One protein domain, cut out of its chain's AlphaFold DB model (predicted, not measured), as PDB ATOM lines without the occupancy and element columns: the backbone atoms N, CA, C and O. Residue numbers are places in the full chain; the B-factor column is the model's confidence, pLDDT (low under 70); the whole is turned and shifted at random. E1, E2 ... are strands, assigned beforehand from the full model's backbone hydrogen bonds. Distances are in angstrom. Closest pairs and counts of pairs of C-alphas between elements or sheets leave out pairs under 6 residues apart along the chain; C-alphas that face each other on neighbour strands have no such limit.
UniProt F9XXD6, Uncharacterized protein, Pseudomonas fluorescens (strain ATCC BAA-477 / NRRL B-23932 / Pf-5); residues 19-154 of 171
ATOM      1  N   LYS A  19     155.626 159.804 137.819       77.44
ATOM      2  CA  LYS A  19     154.894 159.450 136.605       77.44
ATOM      3  C   LYS A  19     154.022 158.237 136.871       77.44
ATOM      4  O   LYS A  19     154.463 157.293 137.525       77.44
ATOM      5  N   ASP A  20     152.824 158.254 136.308       78.81
ATOM      6  CA  ASP A  20     151.935 157.104 136.357       78.81
ATOM      7  C   ASP A  20     152.407 156.043 135.368       78.81
ATOM      8  O   ASP A  20     152.521 156.266 134.157       78.81
ATOM      9  N   VAL A  21     152.729 154.878 135.916       78.12
ATOM     10  CA  VAL A  21     153.117 153.690 135.169       78.12
ATOM     11  C   VAL A  21     151.903 152.783 135.091       78.12
ATOM     12  O   VAL A  21     151.272 152.473 136.099       78.12
ATOM     13  N   THR A  22     151.571 152.350 133.880       82.56
ATOM     14  CA  THR A  22     150.519 151.355 133.670       82.56
ATOM     15  C   THR A  22     151.130 149.968 133.811       82.56
ATOM     16  O   THR A  22     152.054 149.626 133.077       82.56
ATOM     17  N   LEU A  23     150.643 149.204 134.787       78.56
ATOM     18  CA  LEU A  23     151.101 147.847 135.097       78.56
ATOM     19  C   LEU A  23     150.258 146.794 134.373       78.56
ATOM     20  O   LEU A  23     150.745 145.709 134.066       78.56
ATOM     21  N   TYR A  24     148.996 147.124 134.109       81.38
ATOM     22  CA  TYR A  24     148.047 146.292 133.387       81.38
ATOM     23  C   TYR A  24     147.078 147.177 132.609       81.38
ATOM     24  O   TYR A  24     146.589 148.167 133.152       81.38
ATOM     25  N   ASP A  25     146.795 146.806 131.365       83.50
ATOM     26  CA  ASP A  25     145.782 147.442 130.524       83.50
ATOM     27  C   ASP A  25     145.188 146.382 129.599       83.50
ATOM     28  O   ASP A  25     145.844 145.912 128.665       83.50
ATOM     29  N   LYS A  26     143.978 145.929 129.919       78.31
ATOM     30  CA  LYS A  26     143.248 144.957 129.105       78.31
ATOM     31  C   LYS A  26     141.761 145.053 129.392       78.31
ATOM     32  O   LYS A  26     141.358 145.281 130.528       78.31
ATOM     33  N   ASP A  27     140.944 144.845 128.363       82.25
ATOM     34  CA  ASP A  27     139.487 144.722 128.487       82.25
ATOM     35  C   ASP A  27     138.848 145.892 129.258       82.25
ATOM     36  O   ASP A  27     137.877 145.719 129.985       82.25
ATOM     37  N   LYS A  28     139.401 147.104 129.086       84.25
ATOM     38  CA  LYS A  28     138.979 148.345 129.764       84.25
ATOM     39  C   LYS A  28     139.195 148.356 131.287       84.25
ATOM     40  O   LYS A  28     138.729 149.276 131.956       84.25
ATOM     41  N   ILE A  29     139.932 147.393 131.830       84.12
ATOM     42  CA  ILE A  29     140.481 147.430 133.184       84.12
ATOM     43  C   ILE A  29     141.936 147.873 133.102       84.12
ATOM     44  O   ILE A  29     142.739 147.297 132.366       84.12
ATOM     45  N   LYS A  30     142.285 148.884 133.896       88.94
ATOM     46  CA  LYS A  30     143.649 149.401 133.974       88.94
ATOM     47  C   LYS A  30     144.134 149.373 135.415       88.94
ATOM     48  O   LYS A  30     143.470 149.911 136.293       88.94
ATOM     49  N   ILE A  31     145.308 148.789 135.644       84.62
ATOM     50  CA  ILE A  31     146.022 148.903 136.918       84.62
ATOM     51  C   ILE A  31     147.214 149.815 136.694       84.62
ATOM     52  O   ILE A  31     148.043 149.573 135.811       84.62
ATOM     53  N   HIS A  32     147.305 150.872 137.486       85.69
ATOM     54  CA  HIS A  32     148.363 151.866 137.364       85.69
ATOM     55  C   HIS A  32     148.892 152.291 138.727       85.69
ATOM     56  O   HIS A  32     148.258 152.069 139.751       85.69
ATOM     57  N   MET A  33     150.104 152.832 138.747       81.88
ATOM     58  CA  MET A  33     150.759 153.281 139.969       81.88
ATOM     59  C   MET A  33     151.669 154.464 139.669       81.88
ATOM     60  O   MET A  33     152.455 154.434 138.721       81.88
ATOM     61  N   SER A  34     151.601 155.488 140.516       81.50
ATOM     62  CA  SER A  34     152.503 156.634 140.437       81.50
ATOM     63  C   SER A  34     153.870 156.273 141.006       81.50
ATOM     64  O   SER A  34     153.968 155.894 142.174       81.50
ATOM     65  N   MET A  35     154.936 156.430 140.226       73.81
ATOM     66  CA  MET A  35     156.300 156.073 140.626       73.81
ATOM     67  C   MET A  35     157.293 157.206 140.362       73.81
ATOM     68  O   MET A  35     157.085 157.995 139.438       73.81
ATOM     69  N   PRO A  36     158.386 157.309 141.140       65.88
ATOM     70  CA  PRO A  36     159.454 158.257 140.845       65.88
ATOM     71  C   PRO A  36     160.103 157.944 139.486       65.88
ATOM     72  O   PRO A  36     160.507 156.815 139.223       65.88
ATOM     73  N   VAL A  37     160.231 158.958 138.625       65.31
ATOM     74  CA  VAL A  37     160.857 158.853 137.290       65.31
ATOM     75  C   VAL A  37     162.368 158.674 137.398       65.31
ATOM     76  O   VAL A  37     163.005 158.050 136.553       65.31
ATOM     77  N   THR A  38     162.964 159.250 138.436       64.94
ATOM     78  CA  THR A  38     164.394 159.148 138.701       64.94
ATOM     79  C   THR A  38     164.591 158.961 140.187       64.94
ATOM     80  O   THR A  38     164.180 159.797 140.988       64.94
ATOM     81  N   VAL A  39     165.247 157.865 140.539       64.69
ATOM     82  CA  VAL A  39     165.627 157.551 141.909       64.69
ATOM     83  C   VAL A  39     167.122 157.816 142.029       64.69
ATOM     84  O   VAL A  39     167.929 157.172 141.362       64.69
ATOM     85  N   LYS A  40     167.491 158.796 142.855       64.62
ATOM     86  CA  LYS A  40     168.883 159.031 143.243       64.62
ATOM     87  C   LYS A  40     169.069 158.469 144.639       64.62
ATOM     88  O   LYS A  40     168.463 158.971 145.580       64.62
ATOM     89  N   VAL A  41     169.886 157.431 144.764       62.12
ATOM     90  CA  VAL A  41     170.237 156.856 146.062       62.12
ATOM     91  C   VAL A  41     171.717 157.101 146.306       62.12
ATOM     92  O   VAL A  41     172.559 156.762 145.475       62.12
ATOM     93  N   ASN A  42     172.025 157.743 147.428       63.50
ATOM     94  CA  ASN A  42     173.400 157.908 147.882       63.50
ATOM     95  C   ASN A  42     173.890 156.589 148.498       63.50
ATOM     96  O   ASN A  42     173.091 155.836 149.048       63.50
ATOM     97  N   GLN A  43     175.196 156.324 148.436       60.31
ATOM     98  CA  GLN A  43     175.782 155.085 148.960       60.31
ATOM     99  C   GLN A  43     175.348 154.808 150.405       60.31
ATOM    100  O   GLN A  43     175.366 155.709 151.247       60.31
ATOM    101  N   SER A  44     174.985 153.549 150.671       60.38
ATOM    102  CA  SER A  44     174.586 153.056 151.998       60.38
ATOM    103  C   SER A  44     173.366 153.764 152.598       60.38
ATOM    104  O   SER A  44     173.188 153.744 153.816       60.38
ATOM    105  N   LYS A  45     172.529 154.395 151.766       66.12
ATOM    106  CA  LYS A  45     171.236 154.927 152.189       66.12
ATOM    107  C   LYS A  45     170.102 154.106 151.600       66.12
ATOM    108  O   LYS A  45     170.139 153.738 150.430       66.12
ATOM    109  N   ASP A  46     169.077 153.925 152.414       68.94
ATOM    110  CA  ASP A  46     167.776 153.454 151.972       68.94
ATOM    111  C   ASP A  46     166.917 154.663 151.628       68.94
ATOM    112  O   ASP A  46     166.926 155.675 152.341       68.94
ATOM    113  N   VAL A  47     166.182 154.572 150.525       70.75
ATOM    114  CA  VAL A  47     165.184 155.581 150.171       70.75
ATOM    115  C   VAL A  47     163.863 154.883 149.913       70.75
ATOM    116  O   VAL A  47     163.777 154.001 149.058       70.75
ATOM    117  N   SER A  48     162.837 155.311 150.643       75.12
ATOM    118  CA  SER A  48     161.486 154.774 150.531       75.12
ATOM    119  C   SER A  48     160.571 155.733 149.782       75.12
ATOM    120  O   SER A  48     160.636 156.950 149.964       75.12
ATOM    121  N   TYR A  49     159.686 155.168 148.969       74.81
ATOM    122  CA  TYR A  49     158.664 155.896 148.230       74.81
ATOM    123  C   TYR A  49     157.300 155.263 148.474       74.81
ATOM    124  O   TYR A  49     157.140 154.052 148.320       74.81
ATOM    125  N   ASP A  50     156.307 156.089 148.798       79.44
ATOM    126  CA  ASP A  50     154.917 155.640 148.858       79.44
ATOM    127  C   ASP A  50     154.456 155.295 147.445       79.44
ATOM    128  O   ASP A  50     154.390 156.172 146.580       79.44
ATOM    129  N   CYS A  51     154.138 154.031 147.209       76.94
ATOM    130  CA  CYS A  51     153.772 153.500 145.905       76.94
ATOM    131  C   CYS A  51     152.581 152.576 146.119       76.94
ATOM    132  O   CYS A  51     152.717 151.519 146.725       76.94
ATOM    133  N   VAL A  52     151.404 152.991 145.654       84.12
ATOM    134  CA  VAL A  52     150.180 152.203 145.805       84.12
ATOM    135  C   VAL A  52     149.487 152.088 144.454       84.12
ATOM    136  O   VAL A  52     149.335 153.111 143.777       84.12
ATOM    137  N   PRO A  53     149.089 150.876 144.038       88.69
ATOM    138  CA  PRO A  53     148.381 150.691 142.789       88.69
ATOM    139  C   PRO A  53     146.921 151.136 142.895       88.69
ATOM    140  O   PRO A  53     146.283 151.066 143.947       88.69
ATOM    141  N   TYR A  54     146.400 151.554 141.755       91.50
ATOM    142  CA  TYR A  54     145.024 151.950 141.529       91.50
ATOM    143  C   TYR A  54     144.424 151.074 140.434       91.50
ATOM    144  O   TYR A  54     145.111 150.729 139.468       91.50
ATOM    145  N   LEU A  55     143.151 150.717 140.590       91.75
ATOM    146  CA  LEU A  55     142.351 150.026 139.589       91.75
ATOM    147  C   LEU A  55     141.332 151.004 139.013       91.75
ATOM    148  O   LEU A  55     140.432 151.459 139.717       91.75
ATOM    149  N   MET A  56     141.442 151.243 137.711       93.25
ATOM    150  CA  MET A  56     140.475 151.998 136.931       93.25
ATOM    151  C   MET A  56     139.558 151.037 136.171       93.25
ATOM    152  O   MET A  56     140.031 150.189 135.404       93.25
ATOM    153  N   ASN A  57     138.247 151.180 136.372       90.25
ATOM    154  CA  ASN A  57     137.231 150.356 135.727       90.25
ATOM    155  C   ASN A  57     136.503 151.135 134.624       90.25
ATOM    156  O   ASN A  57     135.548 151.855 134.892       90.25
ATOM    157  N   ASN A  58     136.900 150.945 133.368       90.06
ATOM    158  CA  ASN A  58     136.211 151.526 132.210       90.06
ATOM    159  C   ASN A  58     135.276 150.523 131.510       90.06
ATOM    160  O   ASN A  58     134.906 150.716 130.348       90.06
ATOM    161  N   THR A  59     134.929 149.414 132.170       85.56
ATOM    162  CA  THR A  59     133.975 148.440 131.626       85.56
ATOM    163  C   THR A  59     132.537 148.960 131.726       85.56
ATOM    164  O   THR A  59     132.284 150.050 132.230       85.56
ATOM    165  N   GLY A  60     131.570 148.191 131.220       83.12
ATOM    166  CA  GLY A  60     130.146 148.526 131.340       83.12
ATOM    167  C   GLY A  60     129.501 148.093 132.662       83.12
ATOM    168  O   GLY A  60     128.294 148.259 132.809       83.12
ATOM    169  N   PHE A  61     130.255 147.493 133.588       86.56
ATOM    170  CA  PHE A  61     129.730 146.904 134.822       86.56
ATOM    171  C   PHE A  61     130.693 147.109 136.002       86.56
ATOM    172  O   PHE A  61     131.890 147.311 135.806       86.56
ATOM    173  N   PRO A  62     130.200 147.083 137.250       82.69
ATOM    174  CA  PRO A  62     131.064 147.201 138.417       82.69
ATOM    175  C   PRO A  62     131.977 145.975 138.574       82.69
ATOM    176  O   PRO A  62     131.570 144.830 138.347       82.69
ATOM    177  N   VAL A  63     133.207 146.222 139.022       84.06
ATOM    178  CA  VAL A  63     134.107 145.196 139.566       84.06
ATOM    179  C   VAL A  63     133.733 145.014 141.032       84.06
ATOM    180  O   VAL A  63     133.703 145.989 141.772       84.06
ATOM    181  N   GLU A  64     133.436 143.796 141.485       84.25
ATOM    182  CA  GLU A  64     133.083 143.547 142.896       84.25
ATOM    183  C   GLU A  64     134.323 143.452 143.782       84.25
ATOM    184  O   GLU A  64     134.345 143.938 144.915       84.25
ATOM    185  N   SER A  65     135.365 142.819 143.254       84.44
ATOM    186  CA  SER A  65     136.664 142.716 143.893       84.44
ATOM    187  C   SER A  65     137.732 142.374 142.864       84.44
ATOM    188  O   SER A  65     137.472 141.721 141.846       84.44
ATOM    189  N   ALA A  66     138.950 142.810 143.156       82.31
ATOM    190  CA  ALA A  66     140.140 142.449 142.409       82.31
ATOM    191  C   ALA A  66     141.252 142.080 143.384       82.31
ATOM    192  O   ALA A  66     141.457 142.769 144.386       82.31
ATOM    193  N   GLU A  67     141.985 141.020 143.074       85.38
ATOM    194  CA  GLU A  67     143.240 140.702 143.737       85.38
ATOM    195  C   GLU A  67     144.326 140.514 142.668       85.38
ATOM    196  O   GLU A  67     144.113 139.988 141.573       85.38
ATOM    197  N   PHE A  68     145.508 141.050 142.933       81.31
ATOM    198  CA  PHE A  68     146.640 140.900 142.032       81.31
ATOM    199  C   PHE A  68     147.940 141.032 142.793       81.31
ATOM    200  O   PHE A  68     148.001 141.596 143.884       81.31
ATOM    201  N   THR A  69     148.996 140.535 142.177       83.50
ATOM    202  CA  THR A  69     150.310 140.504 142.789       83.50
ATOM    203  C   THR A  69     151.284 141.311 141.946       83.50
ATOM    204  O   THR A  69     151.352 141.128 140.731       83.50
ATOM    205  N   ILE A  70     152.064 142.182 142.591       78.94
ATOM    206  CA  ILE A  70     153.141 142.942 141.950       78.94
ATOM    207  C   ILE A  70     154.488 142.436 142.464       78.94
ATOM    208  O   ILE A  70     154.778 142.503 143.661       78.94
ATOM    209  N   THR A  71     155.328 141.971 141.544       81.50
ATOM    210  CA  THR A  71     156.711 141.560 141.811       81.50
ATOM    211  C   THR A  71     157.682 142.645 141.369       81.50
ATOM    212  O   THR A  71     157.738 142.985 140.193       81.50
ATOM    213  N   LEU A  72     158.481 143.174 142.291       77.31
ATOM    214  CA  LEU A  72     159.519 144.150 141.971       77.31
ATOM    215  C   LEU A  72     160.818 143.420 141.625       77.31
ATOM    216  O   LEU A  72     161.253 142.516 142.339       77.31
ATOM    217  N   ASN A  73     161.430 143.800 140.505       72.00
ATOM    218  CA  ASN A  73     162.737 143.278 140.111       72.00
ATOM    219  C   ASN A  73     163.860 144.189 140.625       72.00
ATOM    220  O   ASN A  73     163.655 145.377 140.854       72.00
ATOM    221  N   ASN A  74     165.067 143.649 140.754       72.44
ATOM    222  CA  ASN A  74     166.245 144.470 141.026       72.44
ATOM    223  C   ASN A  74     166.650 145.241 139.758       72.44
ATOM    224  O   ASN A  74     166.510 144.736 138.640       72.44
ATOM    225  N   VAL A  75     167.170 146.460 139.920       69.50
ATOM    226  CA  VAL A  75     167.728 147.250 138.816       69.50
ATOM    227  C   VAL A  75     169.139 146.764 138.537       69.50
ATOM    228  O   VAL A  75     169.960 146.625 139.447       69.50
ATOM    229  N   ARG A  76     169.425 146.526 137.259       71.00
ATOM    230  CA  ARG A  76     170.710 146.016 136.786       71.00
ATOM    231  C   ARG A  76     171.372 147.012 135.846       71.00
ATOM    232  O   ARG A  76     170.693 147.684 135.071       71.00
ATOM    233  N   ASN A  77     172.694 147.080 135.896       61.25
ATOM    234  CA  ASN A  77     173.502 147.789 134.916       61.25
ATOM    235  C   ASN A  77     173.735 146.858 133.712       61.25
ATOM    236  O   ASN A  77     174.294 145.780 133.858       61.25
ATOM    237  N   GLY A  78     173.254 147.222 132.521       57.03
ATOM    238  CA  GLY A  78     173.595 146.500 131.284       57.03
ATOM    239  C   GLY A  78     172.969 145.110 131.061       57.03
ATOM    240  O   GLY A  78     173.469 144.358 130.232       57.03
ATOM    241  N   GLY A  79     171.875 144.745 131.742       51.28
ATOM    242  CA  GLY A  79     171.062 143.555 131.411       51.28
ATOM    243  C   GLY A  79     171.617 142.186 131.849       51.28
ATOM    244  O   GLY A  79     170.902 141.189 131.753       51.28
ATOM    245  N   GLY A  80     172.844 142.117 132.376       50.75
ATOM    246  CA  GLY A  80     173.444 140.894 132.926       50.75
ATOM    247  C   GLY A  80     172.970 140.547 134.346       50.75
ATOM    248  O   GLY A  80     172.490 141.399 135.090       50.75
ATOM    249  N   THR A  81     173.112 139.280 134.761       54.09
ATOM    250  CA  THR A  81     172.716 138.789 136.102       54.09
ATOM    251  C   THR A  81     173.667 139.175 137.236       54.09
ATOM    252  O   THR A  81     173.305 139.001 138.395       54.09
ATOM    253  N   LYS A  82     174.866 139.683 136.929       57.09
ATOM    254  CA  LYS A  82     175.919 139.981 137.917       57.09
ATOM    255  C   LYS A  82     176.040 141.460 138.291       57.09
ATOM    256  O   LYS A  82     176.812 141.785 139.183       57.09
ATOM    257  N   ASP A  83     175.239 142.321 137.671       64.69
ATOM    258  CA  ASP A  83     175.374 143.773 137.775       64.69
ATOM    259  C   ASP A  83     174.139 144.411 138.426       64.69
ATOM    260  O   ASP A  83     173.624 145.422 137.956       64.69
ATOM    261  N   GLU A  84     173.603 143.800 139.485       68.00
ATOM    262  CA  GLU A  84     172.542 144.420 140.284       68.00
ATOM    263  C   GLU A  84     173.099 145.645 141.007       68.00
ATOM    264  O   GLU A  84     174.038 145.539 141.795       68.00
ATOM    265  N   ILE A  85     172.518 146.811 140.727       67.44
ATOM    266  CA  ILE A  85     172.963 148.104 141.264       67.44
ATOM    267  C   ILE A  85     171.979 148.700 142.273       67.44
ATOM    268  O   ILE A  85     172.360 149.539 143.090       67.44
ATOM    269  N   LEU A  86     170.718 148.266 142.219       69.25
ATOM    270  CA  LEU A  86     169.672 148.689 143.138       69.25
ATOM    271  C   LEU A  86     168.727 147.520 143.409       69.25
ATOM    272  O   LEU A  86     168.145 146.946 142.487       69.25
ATOM    273  N   ASN A  87     168.556 147.183 144.677       72.75
ATOM    274  CA  ASN A  87     167.514 146.283 145.128       72.75
ATOM    275  C   ASN A  87     166.232 147.094 145.354       72.75
ATOM    276  O   ASN A  87     166.268 148.129 146.018       72.75
ATOM    277  N   VAL A  88     165.127 146.644 144.760       74.25
ATOM    278  CA  VAL A  88     163.826 147.312 144.848       74.25
ATOM    279  C   VAL A  88     162.837 146.318 145.437       74.25
ATOM    280  O   VAL A  88     162.550 145.283 144.836       74.25
ATOM    281  N   GLN A  89     162.332 146.623 146.628       81.62
ATOM    282  CA  GLN A  89     161.475 145.731 147.405       81.62
ATOM    283  C   GLN A  89     160.310 146.498 148.014       81.62
ATOM    284  O   GLN A  89     160.419 147.680 148.331       81.62
ATOM    285  N   TRP A  90     159.193 145.811 148.215       82.62
ATOM    286  CA  TRP A  90     158.136 146.294 149.088       82.62
ATOM    287  C   TRP A  90     158.632 146.280 150.526       82.62
ATOM    288  O   TRP A  90     159.349 145.364 150.931       82.62
ATOM    289  N   TRP A  91     158.248 147.291 151.290       80.38
ATOM    290  CA  TRP A  91     158.734 147.488 152.643       80.38
ATOM    291  C   TRP A  91     157.581 147.588 153.629       80.38
ATOM    292  O   TRP A  91     156.679 148.412 153.458       80.38
ATOM    293  N   ASP A  92     157.642 146.766 154.674       82.75
ATOM    294  CA  ASP A  92     156.796 146.918 155.849       82.75
ATOM    295  C   ASP A  92     157.522 147.778 156.899       82.75
ATOM    296  O   ASP A  92     158.501 147.317 157.496       82.75
ATOM    297  N   PRO A  93     157.058 149.007 157.180       74.31
ATOM    298  CA  PRO A  93     157.691 149.873 158.168       74.31
ATOM    299  C   PRO A  93     157.471 149.411 159.619       74.31
ATOM    300  O   PRO A  93     158.150 149.911 160.510       74.31
ATOM    301  N   GLN A  94     156.532 148.496 159.881       78.50
ATOM    302  CA  GLN A  94     156.254 147.971 161.222       78.50
ATOM    303  C   GLN A  94     157.163 146.790 161.560       78.50
ATOM    304  O   GLN A  94     157.689 146.699 162.667       78.50
ATOM    305  N   THR A  95     157.342 145.878 160.605       81.12
ATOM    306  CA  THR A  95     158.123 144.647 160.800       81.12
ATOM    307  C   THR A  95     159.542 144.742 160.246       81.12
ATOM    308  O   THR A  95     160.318 143.804 160.419       81.12
ATOM    309  N   PHE A  96     159.886 145.848 159.573       79.75
ATOM    310  CA  PHE A  96     161.165 146.054 158.881       79.75
ATOM    311  C   PHE A  96     161.512 144.890 157.940       79.75
ATOM    312  O   PHE A  96     162.672 144.505 157.792       79.75
ATOM    313  N   THR A  97     160.479 144.287 157.344       79.44
ATOM    314  CA  THR A  97     160.610 143.097 156.506       79.44
ATOM    315  C   THR A  97     160.463 143.479 155.034       79.44
ATOM    316  O   THR A  97     159.459 144.090 154.654       79.44
ATOM    317  N   PRO A  98     161.442 143.120 154.185       82.38
ATOM    318  CA  PRO A  98     161.334 143.321 152.753       82.38
ATOM    319  C   PRO A  98     160.542 142.200 152.071       82.38
ATOM    320  O   PRO A  98     160.749 141.015 152.343       82.38
ATOM    321  N   TYR A  99     159.725 142.563 151.084       81.88
ATOM    322  CA  TYR A  99     159.006 141.621 150.230       81.88
ATOM    323  C   TYR A  99     159.302 141.897 148.757       81.88
ATOM    324  O   TYR A  99     159.131 143.005 148.256       81.88
ATOM    325  N   ARG A 100     159.718 140.869 148.012       80.88
ATOM    326  CA  ARG A 100     159.906 140.986 146.554       80.88
ATOM    327  C   ARG A 100     158.574 141.058 145.802       80.88
ATOM    328  O   ARG A 100     158.473 141.673 144.746       80.88
ATOM    329  N   THR A 101     157.560 140.434 146.372       83.50
ATOM    330  CA  THR A 101     156.259 140.209 145.762       83.50
ATOM    331  C   THR A 101     155.202 140.602 146.784       83.50
ATOM    332  O   THR A 101     155.285 140.166 147.929       83.50
ATOM    333  N   MET A 102     154.242 141.435 146.382       84.44
ATOM    334  CA  MET A 102     153.176 141.927 147.259       84.44
ATOM    335  C   MET A 102     151.815 141.733 146.609       84.44
ATOM    336  O   MET A 102     151.644 142.032 145.424       84.44
ATOM    337  N   THR A 103     150.860 141.243 147.393       87.50
ATOM    338  CA  THR A 103     149.466 141.097 146.979       87.50
ATOM    339  C   THR A 103     148.706 142.373 147.307       87.50
ATOM    340  O   THR A 103     148.837 142.913 148.402       87.50
ATOM    341  N   PHE A 104     147.881 142.826 146.373       88.50
ATOM    342  CA  PHE A 104     146.992 143.967 146.522       88.50
ATOM    343  C   PHE A 104     145.551 143.531 146.333       88.50
ATOM    344  O   PHE A 104     145.253 142.674 145.500       88.50
ATOM    345  N   ARG A 105     144.661 144.145 147.107       90.44
ATOM    346  CA  ARG A 105     143.223 143.918 147.059       90.44
ATOM    347  C   ARG A 105     142.514 145.228 146.794       90.44
ATOM    348  O   ARG A 105     142.713 146.208 147.504       90.44
ATOM    349  N   CYS A 106     141.647 145.225 145.800       89.12
ATOM    350  CA  CYS A 106     140.699 146.300 145.576       89.12
ATOM    351  C   CYS A 106     139.319 145.765 145.954       89.12
ATOM    352  O   CYS A 106     138.915 144.686 145.513       89.12
ATOM    353  N   GLY A 107     138.597 146.522 146.779       87.75
ATOM    354  CA  GLY A 107     137.167 146.293 146.957       87.75
ATOM    355  C   GLY A 107     136.393 146.644 145.684       87.75
ATOM    356  O   GLY A 107     136.968 146.846 144.617       87.75
ATOM    357  N   ARG A 108     135.079 146.787 145.821       90.06
ATOM    358  CA  ARG A 108     134.195 147.150 144.713       90.06
ATOM    359  C   ARG A 108     134.634 148.444 144.014       90.06
ATOM    360  O   ARG A 108     134.911 149.415 144.718       90.06
ATOM    361  N   VAL A 109     134.670 148.452 142.681       90.38
ATOM    362  CA  VAL A 109     135.011 149.601 141.820       90.38
ATOM    363  C   VAL A 109     133.891 149.821 140.805       90.38
ATOM    364  O   VAL A 109     133.624 148.960 139.960       90.38
ATOM    365  N   GLU A 110     133.222 150.966 140.892       91.50
ATOM    366  CA  GLU A 110     132.128 151.344 139.998       91.50
ATOM    367  C   GLU A 110     132.626 151.689 138.586       91.50
ATOM    368  O   GLU A 110     133.819 151.859 138.332       91.50
ATOM    369  N   VAL A 111     131.698 151.771 137.633       90.56
ATOM    370  CA  VAL A 111     132.016 152.153 136.251       90.56
ATOM    371  C   VAL A 111     132.538 153.591 136.204       90.56
ATOM    372  O   VAL A 111     131.895 154.513 136.701       90.56
ATOM    373  N   GLY A 112     133.694 153.782 135.570       91.69
ATOM    374  CA  GLY A 112     134.402 155.057 135.474       91.69
ATOM    375  C   GLY A 112     135.180 155.445 136.736       91.69
ATOM    376  O   GLY A 112     135.782 156.518 136.756       91.69
ATOM    377  N   GLU A 113     135.181 154.610 137.779       95.00
ATOM    378  CA  GLU A 113     135.918 154.869 139.016       95.00
ATOM    379  C   GLU A 113     137.392 154.452 138.882       95.00
ATOM    380  O   GLU A 113     137.726 153.455 138.234       95.00
ATOM    381  N   ASP A 114     138.265 155.225 139.530       94.62
ATOM    382  CA  ASP A 114     139.675 154.914 139.742       94.62
ATOM    383  C   ASP A 114     139.934 154.760 141.244       94.62
ATOM    384  O   ASP A 114     139.903 155.734 142.003       94.62
ATOM    385  N   LYS A 115     140.127 153.519 141.694       93.44
ATOM    386  CA  LYS A 115     140.141 153.172 143.115       93.44
ATOM    387  C   LYS A 115     141.502 152.677 143.566       93.44
ATOM    388  O   LYS A 115     142.075 151.766 142.976       93.44
ATOM    389  N   LYS A 116     141.982 153.234 144.678       93.00
ATOM    390  CA  LYS A 116     143.189 152.768 145.370       93.00
ATOM    391  C   LYS A 116     143.002 151.330 145.861       93.00
ATOM    392  O   LYS A 116     141.969 151.011 146.448       93.00
ATOM    393  N   CYS A 117     144.012 150.492 145.661       89.62
ATOM    394  CA  CYS A 117     144.033 149.116 146.144       89.62
ATOM    395  C   CYS A 117     144.959 148.992 147.350       89.62
ATOM    396  O   CYS A 117     146.043 149.574 147.383       89.62
ATOM    397  N   ASP A 118     144.539 148.215 148.337       91.06
ATOM    398  CA  ASP A 118     145.265 148.083 149.589       91.06
ATOM    399  C   ASP A 118     146.236 146.898 149.535       91.06
ATOM    400  O   ASP A 118     145.890 145.843 148.992       91.06
ATOM    401  N   PRO A 119     147.453 147.036 150.086       87.81
ATOM    402  CA  PRO A 119     148.383 145.922 150.192       87.81
ATOM    403  C   PRO A 119     147.878 144.887 151.203       87.81
ATOM    404  O   PRO A 119     147.135 145.195 152.133       87.81
ATOM    405  N   ASN A 120     148.306 143.642 151.045       82.38
ATOM    406  CA  ASN A 120     148.053 142.568 151.993       82.38
ATOM    407  C   ASN A 120     149.391 141.908 152.375       82.38
ATOM    408  O   ASN A 120     149.901 141.107 151.587       82.38
ATOM    409  N   PRO A 121     149.965 142.223 153.554       76.56
ATOM    410  CA  PRO A 121     149.366 142.961 154.677       76.56
ATOM    411  C   PRO A 121     149.246 144.484 154.452       76.56
ATOM    412  O   PRO A 121     150.050 145.083 153.739       76.56
ATOM    413  N   LEU A 122     148.269 145.120 155.122       79.50
ATOM    414  CA  LEU A 122     147.927 146.555 154.983       79.50
ATOM    415  C   LEU A 122     149.084 147.521 155.294       79.50
ATOM    416  O   LEU A 122     149.027 148.700 154.949       79.50
ATOM    417  N   THR A 123     150.131 147.038 155.955       71.62
ATOM    418  CA  THR A 123     151.308 147.815 156.352       71.62
ATOM    419  C   THR A 123     152.265 148.096 155.185       71.62
ATOM    420  O   THR A 123     153.019 149.066 155.240       71.62
ATOM    421  N   CYS A 124     152.210 147.323 154.096       72.94
ATOM    422  CA  CYS A 124     153.169 147.384 152.985       72.94
ATOM    423  C   CYS A 124     152.768 148.353 151.857       72.94
ATOM    424  O   CYS A 124     152.490 147.932 150.737       72.94
ATOM    425  N   SER A 125     152.740 149.662 152.126       67.06
ATOM    426  CA  SER A 125     152.407 150.693 151.111       67.06
ATOM    427  C   SER A 125     153.621 151.417 150.510       67.06
ATOM    428  O   SER A 125     153.470 152.375 149.745       67.06
ATOM    429  N   GLN A 126     154.831 150.965 150.847       71.19
ATOM    430  CA  GLN A 126     156.083 151.605 150.453       71.19
ATOM    431  C   GLN A 126     156.965 150.666 149.638       71.19
ATOM    432  O   GLN A 126     157.031 149.465 149.896       71.19
ATOM    433  N   ILE A 127     157.679 151.243 148.676       66.81
ATOM    434  CA  ILE A 127     158.799 150.599 147.994       66.81
ATOM    435  C   ILE A 127     160.085 151.182 148.569       66.81
ATOM    436  O   ILE A 127     160.255 152.400 148.572       66.81
ATOM    437  N   ASN A 128     160.985 150.318 149.030       69.69
ATOM    438  CA  ASN A 128     162.328 150.670 149.467       69.69
ATOM    439  C   ASN A 128     163.341 150.321 148.366       69.69
ATOM    440  O   ASN A 128     163.316 149.231 147.786       69.69
ATOM    441  N   CYS A 129     164.211 151.284 148.080       57.56
ATOM    442  CA  CYS A 129     165.314 151.182 147.144       57.56
ATOM    443  C   CYS A 129     166.645 151.175 147.913       57.56
ATOM    444  O   CYS A 129     167.026 152.197 148.487       57.56
ATOM    445  N   HIS A 130     167.376 150.059 147.848       62.66
ATOM    446  CA  HIS A 130     168.672 149.867 148.505       62.66
ATOM    447  C   HIS A 130     169.806 149.709 147.483       62.66
ATOM    448  O   HIS A 130     169.737 148.860 146.591       62.66
ATOM    449  N   THR A 131     170.876 150.502 147.597       52.66
ATOM    450  CA  THR A 131     172.044 150.408 146.696       52.66
ATOM    451  C   THR A 131     172.931 149.223 147.038       52.66
ATOM    452  O   THR A 131     173.387 149.107 148.171       52.66
ATOM    453  N   THR A 132     173.275 148.417 146.038       56.69
ATOM    454  CA  THR A 132     174.198 147.277 146.180       56.69
ATOM    455  C   THR A 132     175.615 147.580 145.687       56.69
ATOM    456  O   THR A 132     176.516 146.767 145.877       56.69
ATOM    457  N   VAL A 133     175.833 148.747 145.066       51.69
ATOM    458  CA  VAL A 133     177.118 149.161 144.479       51.69
ATOM    459  C   VAL A 133     177.483 150.602 144.834       51.69
ATOM    460  O   VAL A 133     176.630 151.428 145.151       51.69
ATOM    461  N   THR A 134     178.774 150.915 144.731       50.44
ATOM    462  CA  THR A 134     179.354 152.241 145.003       50.44
ATOM    463  C   THR A 134     178.926 153.283 143.956       50.44
ATOM    464  O   THR A 134     178.771 154.464 144.265       50.44
ATOM    465  N   ASN A 135     178.698 152.866 142.711       49.91
ATOM    466  CA  ASN A 135     178.199 153.700 141.621       49.91
ATOM    467  C   ASN A 135     177.546 152.833 140.533       49.91
ATOM    468  O   ASN A 135     177.977 151.716 140.265       49.91
ATOM    469  N   GLY A 136     176.512 153.359 139.879       53.50
ATOM    470  CA  GLY A 136     175.833 152.664 138.791       53.50
ATOM    471  C   GLY A 136     174.730 153.517 138.178       53.50
ATOM    472  O   GLY A 136     174.167 154.387 138.838       53.50
ATOM    473  N   ASN A 137     174.431 153.270 136.907       57.12
ATOM    474  CA  ASN A 137     173.237 153.778 136.245       57.12
ATOM    475  C   ASN A 137     172.525 152.587 135.602       57.12
ATOM    476  O   ASN A 137     173.170 151.701 135.048       57.12
ATOM    477  N   GLY A 138     171.206 152.551 135.696       56.41
ATOM    478  CA  GLY A 138     170.404 151.465 135.162       56.41
ATOM    479  C   GLY A 138     168.954 151.889 135.054       56.41
ATOM    480  O   GLY A 138     168.505 152.831 135.702       56.41
ATOM    481  N   THR A 139     168.222 151.204 134.188       57.56
ATOM    482  CA  THR A 139     166.794 151.430 133.986       57.56
ATOM    483  C   THR A 139     166.067 150.143 134.302       57.56
ATOM    484  O   THR A 139     166.486 149.067 133.880       57.56
ATOM    485  N   GLN A 140     164.970 150.255 135.040       56.47
ATOM    486  CA  GLN A 140     164.049 149.154 135.228       56.47
ATOM    487  C   GLN A 140     162.790 149.414 134.421       56.47
ATOM    488  O   GLN A 140     162.103 150.415 134.611       56.47
ATOM    489  N   THR A 141     162.473 148.467 133.550       57.16
ATOM    490  CA  THR A 141     161.175 148.413 132.894       57.16
ATOM    491  C   THR A 141     160.275 147.512 133.734       57.16
ATOM    492  O   THR A 141     160.596 146.349 133.954       57.16
ATOM    493  N   LEU A 142     159.147 148.036 134.214       51.31
ATOM    494  CA  LEU A 142     158.161 147.284 135.011       51.31
ATOM    495  C   LEU A 142     157.198 146.460 134.139       51.31
ATOM    496  O   LEU A 142     156.104 146.099 134.560       51.31
ATOM    497  N   GLN A 143     157.584 146.173 132.896       42.75
ATOM    498  CA  GLN A 143     156.806 145.301 132.025       42.75
ATOM    499  C   GLN A 143     156.810 143.883 132.617       42.75
ATOM    500  O   GLN A 143     157.866 143.357 132.963       42.75
ATOM    501  N   ASN A 144     155.626 143.272 132.725       44.28
ATOM    502  CA  ASN A 144     155.400 141.894 133.196       44.28
ATOM    503  C   ASN A 144     155.627 141.636 134.698       44.28
ATOM    504  O   ASN A 144     155.822 140.494 135.104       44.28
ATOM    505  N   THR A 145     155.580 142.666 135.546       55.50
ATOM    506  CA  THR A 145     155.673 142.499 137.010       55.50
ATOM    507  C   THR A 145     154.355 142.103 137.673       55.50
ATOM    508  O   THR A 145     154.341 141.811 138.870       55.50
ATOM    509  N   LEU A 146     153.249 142.142 136.926       50.94
ATOM    510  CA  LEU A 146     151.906 141.916 137.439       50.94
ATOM    511  C   LEU A 146     151.405 140.524 137.047       50.94
ATOM    512  O   LEU A 146     151.259 140.219 135.864       50.94
ATOM    513  N   SER A 147     151.094 139.715 138.055       59.69
ATOM    514  CA  SER A 147     150.346 138.468 137.891       59.69
ATOM    515  C   SER A 147     148.941 138.696 138.435       59.69
ATOM    516  O   SER A 147     148.779 139.022 139.613       59.69
ATOM    517  N   ILE A 148     147.920 138.564 137.586       60.75
ATOM    518  CA  ILE A 148     146.529 138.701 138.033       60.75
ATOM    519  C   ILE A 148     146.146 137.459 138.826       60.75
ATOM    520  O   ILE A 148     146.293 136.338 138.336       60.75
ATOM    521  N   VAL A 149     145.597 137.669 140.018       59.94
ATOM    522  CA  VAL A 149     145.063 136.605 140.863       59.94
ATOM    523  C   VAL A 149     143.617 136.968 141.190       59.94
ATOM    524  O   VAL A 149     143.311 137.458 142.261       59.94
ATOM    525  N   SER A 150     142.716 136.691 140.246       60.62
ATOM    526  CA  SER A 150     141.252 136.847 140.329       60.62
ATOM    527  C   SER A 150     140.663 138.262 140.142       60.62
ATOM    528  O   SER A 150     141.052 139.245 140.767       60.62
ATOM    529  N   LEU A 151     139.650 138.328 139.273       62.22
ATOM    530  CA  LEU A 151     138.746 139.460 139.062       62.22
ATOM    531  C   LEU A 151     137.316 138.919 139.155       62.22
ATOM    532  O   LEU A 151     137.001 137.933 138.487       62.22
ATOM    533  N   THR A 152     136.461 139.538 139.973       69.38
ATOM    534  CA  THR A 152     135.061 139.110 140.149       69.38
ATOM    535  C   THR A 152     134.097 140.214 139.713       69.38
ATOM    536  O   THR A 152     134.216 141.358 140.151       69.38
ATOM    537  N   TYR A 153     133.111 139.860 138.885       61.91
ATOM    538  CA  TYR A 153     132.098 140.768 138.329       61.91
ATOM    539  C   TYR A 153     130.674 140.321 138.704       61.91
ATOM    540  O   TYR A 153     130.456 139.144 139.007       61.91
ATOM    541  N   LYS A 154     129.682 141.223 138.629       55.16
ATOM    542  CA  LYS A 154     128.248 140.887 138.762       55.16
ATOM    543  C   LYS A 154     127.369 141.561 137.689       55.16
ATOM    544  O   LYS A 154     127.631 142.720 137.377       55.16
TER     545      LYS A 154
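This is residues 19 to 154 of the 171 residues of an uncharacterized protein of Pseudomonas fluorescens (strain ATCC BAA-477 / NRRL B-23932 / Pf-5) (UniProt F9XXD6). Two four-stranded sheets, E1 E2 E4 E9 and E10 E8 E5 E12, form a sandwich with crossed strands at one end of an elongated body, and a third, strongly twisted sheet of E3, E11, E6 and E7 makes the other end. E3 runs on into E4 and E7 into E8, from the third sheet into the two sheets of the sandwich, and residues 132 to 145 lead back to the sandwich. The printed part has 136 residues with no named helix and twelve named strands, E1 to E12 in chain order; the class is all strand and each sheet is antiparallel. The whole is compact, with a radius of gyration of the C-alphas of 16.0 A and spans of 52 by 32 by 22 A.

One sheet runs E10 (residues 118 to 120), E8 (101 to 106), E5 (63 to 71), E12 (146 to 153). N 104 and O 68 are 2.8 A apart, N 118 and O 105 2.8 A, and N 69 and O 147 3.0 A, within hydrogen-bond range. Face to face with it is the sheet E1 (19 to 26), E2 (29 to 36), E4 (53 to 57), E9 (114 to 116): the parts of the two sheets that face each other are 9.9 A apart centre to centre, and the strands of the one stand at 49 degrees to those of the other. E1 and E2 form a hairpin, with N 21 and O 33 at 2.9 A; N 54 and O 32 are 2.8 A apart, and N 55 and O 115 2.8 A. The closest C-alphas of E4 and E8 are those of Leu 55 and Cys 106, 7.2 A. The third sheet runs E3 (46 to 50), E11 (126 to 131), E6 (84 to 92), E7 (97 to 99). N 49 and O 127 are 2.9 A apart, N 87 and O 130 2.8 A, and N 90 and O 99 2.8 A; E6 and E7 form a hairpin. The closest C-alphas of E6 and E8 are those of Trp 90 and Met 102, 6.9 A. E3 and E8 are apart.

E5 and E6, nine residues each, span 23.0 A and 22.3 A, E2 23.1 A, E1 20.0 A and E12 19.9 A. E1 begins at C-alpha 19 (154.894, 159.450, 136.605) and bends by 57 degrees at residue 23. E6 begins at C-alpha 84 (172.542, 144.420, 140.284). E12 bends by 58 degrees at residue 149 and ends at C-alpha 153 (132.098, 140.768, 138.329).

The two C-alphas farthest apart are those of Thr 134 and Lys 154, 52.7 A. The printed part has no cut. The links E5 to E6 and E11 to E12 are long; in the first, residues 75 to 76 pair antiparallel with residues 84 to 86 of E6. Mean pLDDT of the printed part is 74.1, and 51 residues are under 70, among them 36 to 46, 77 to 86 and 127 to 154.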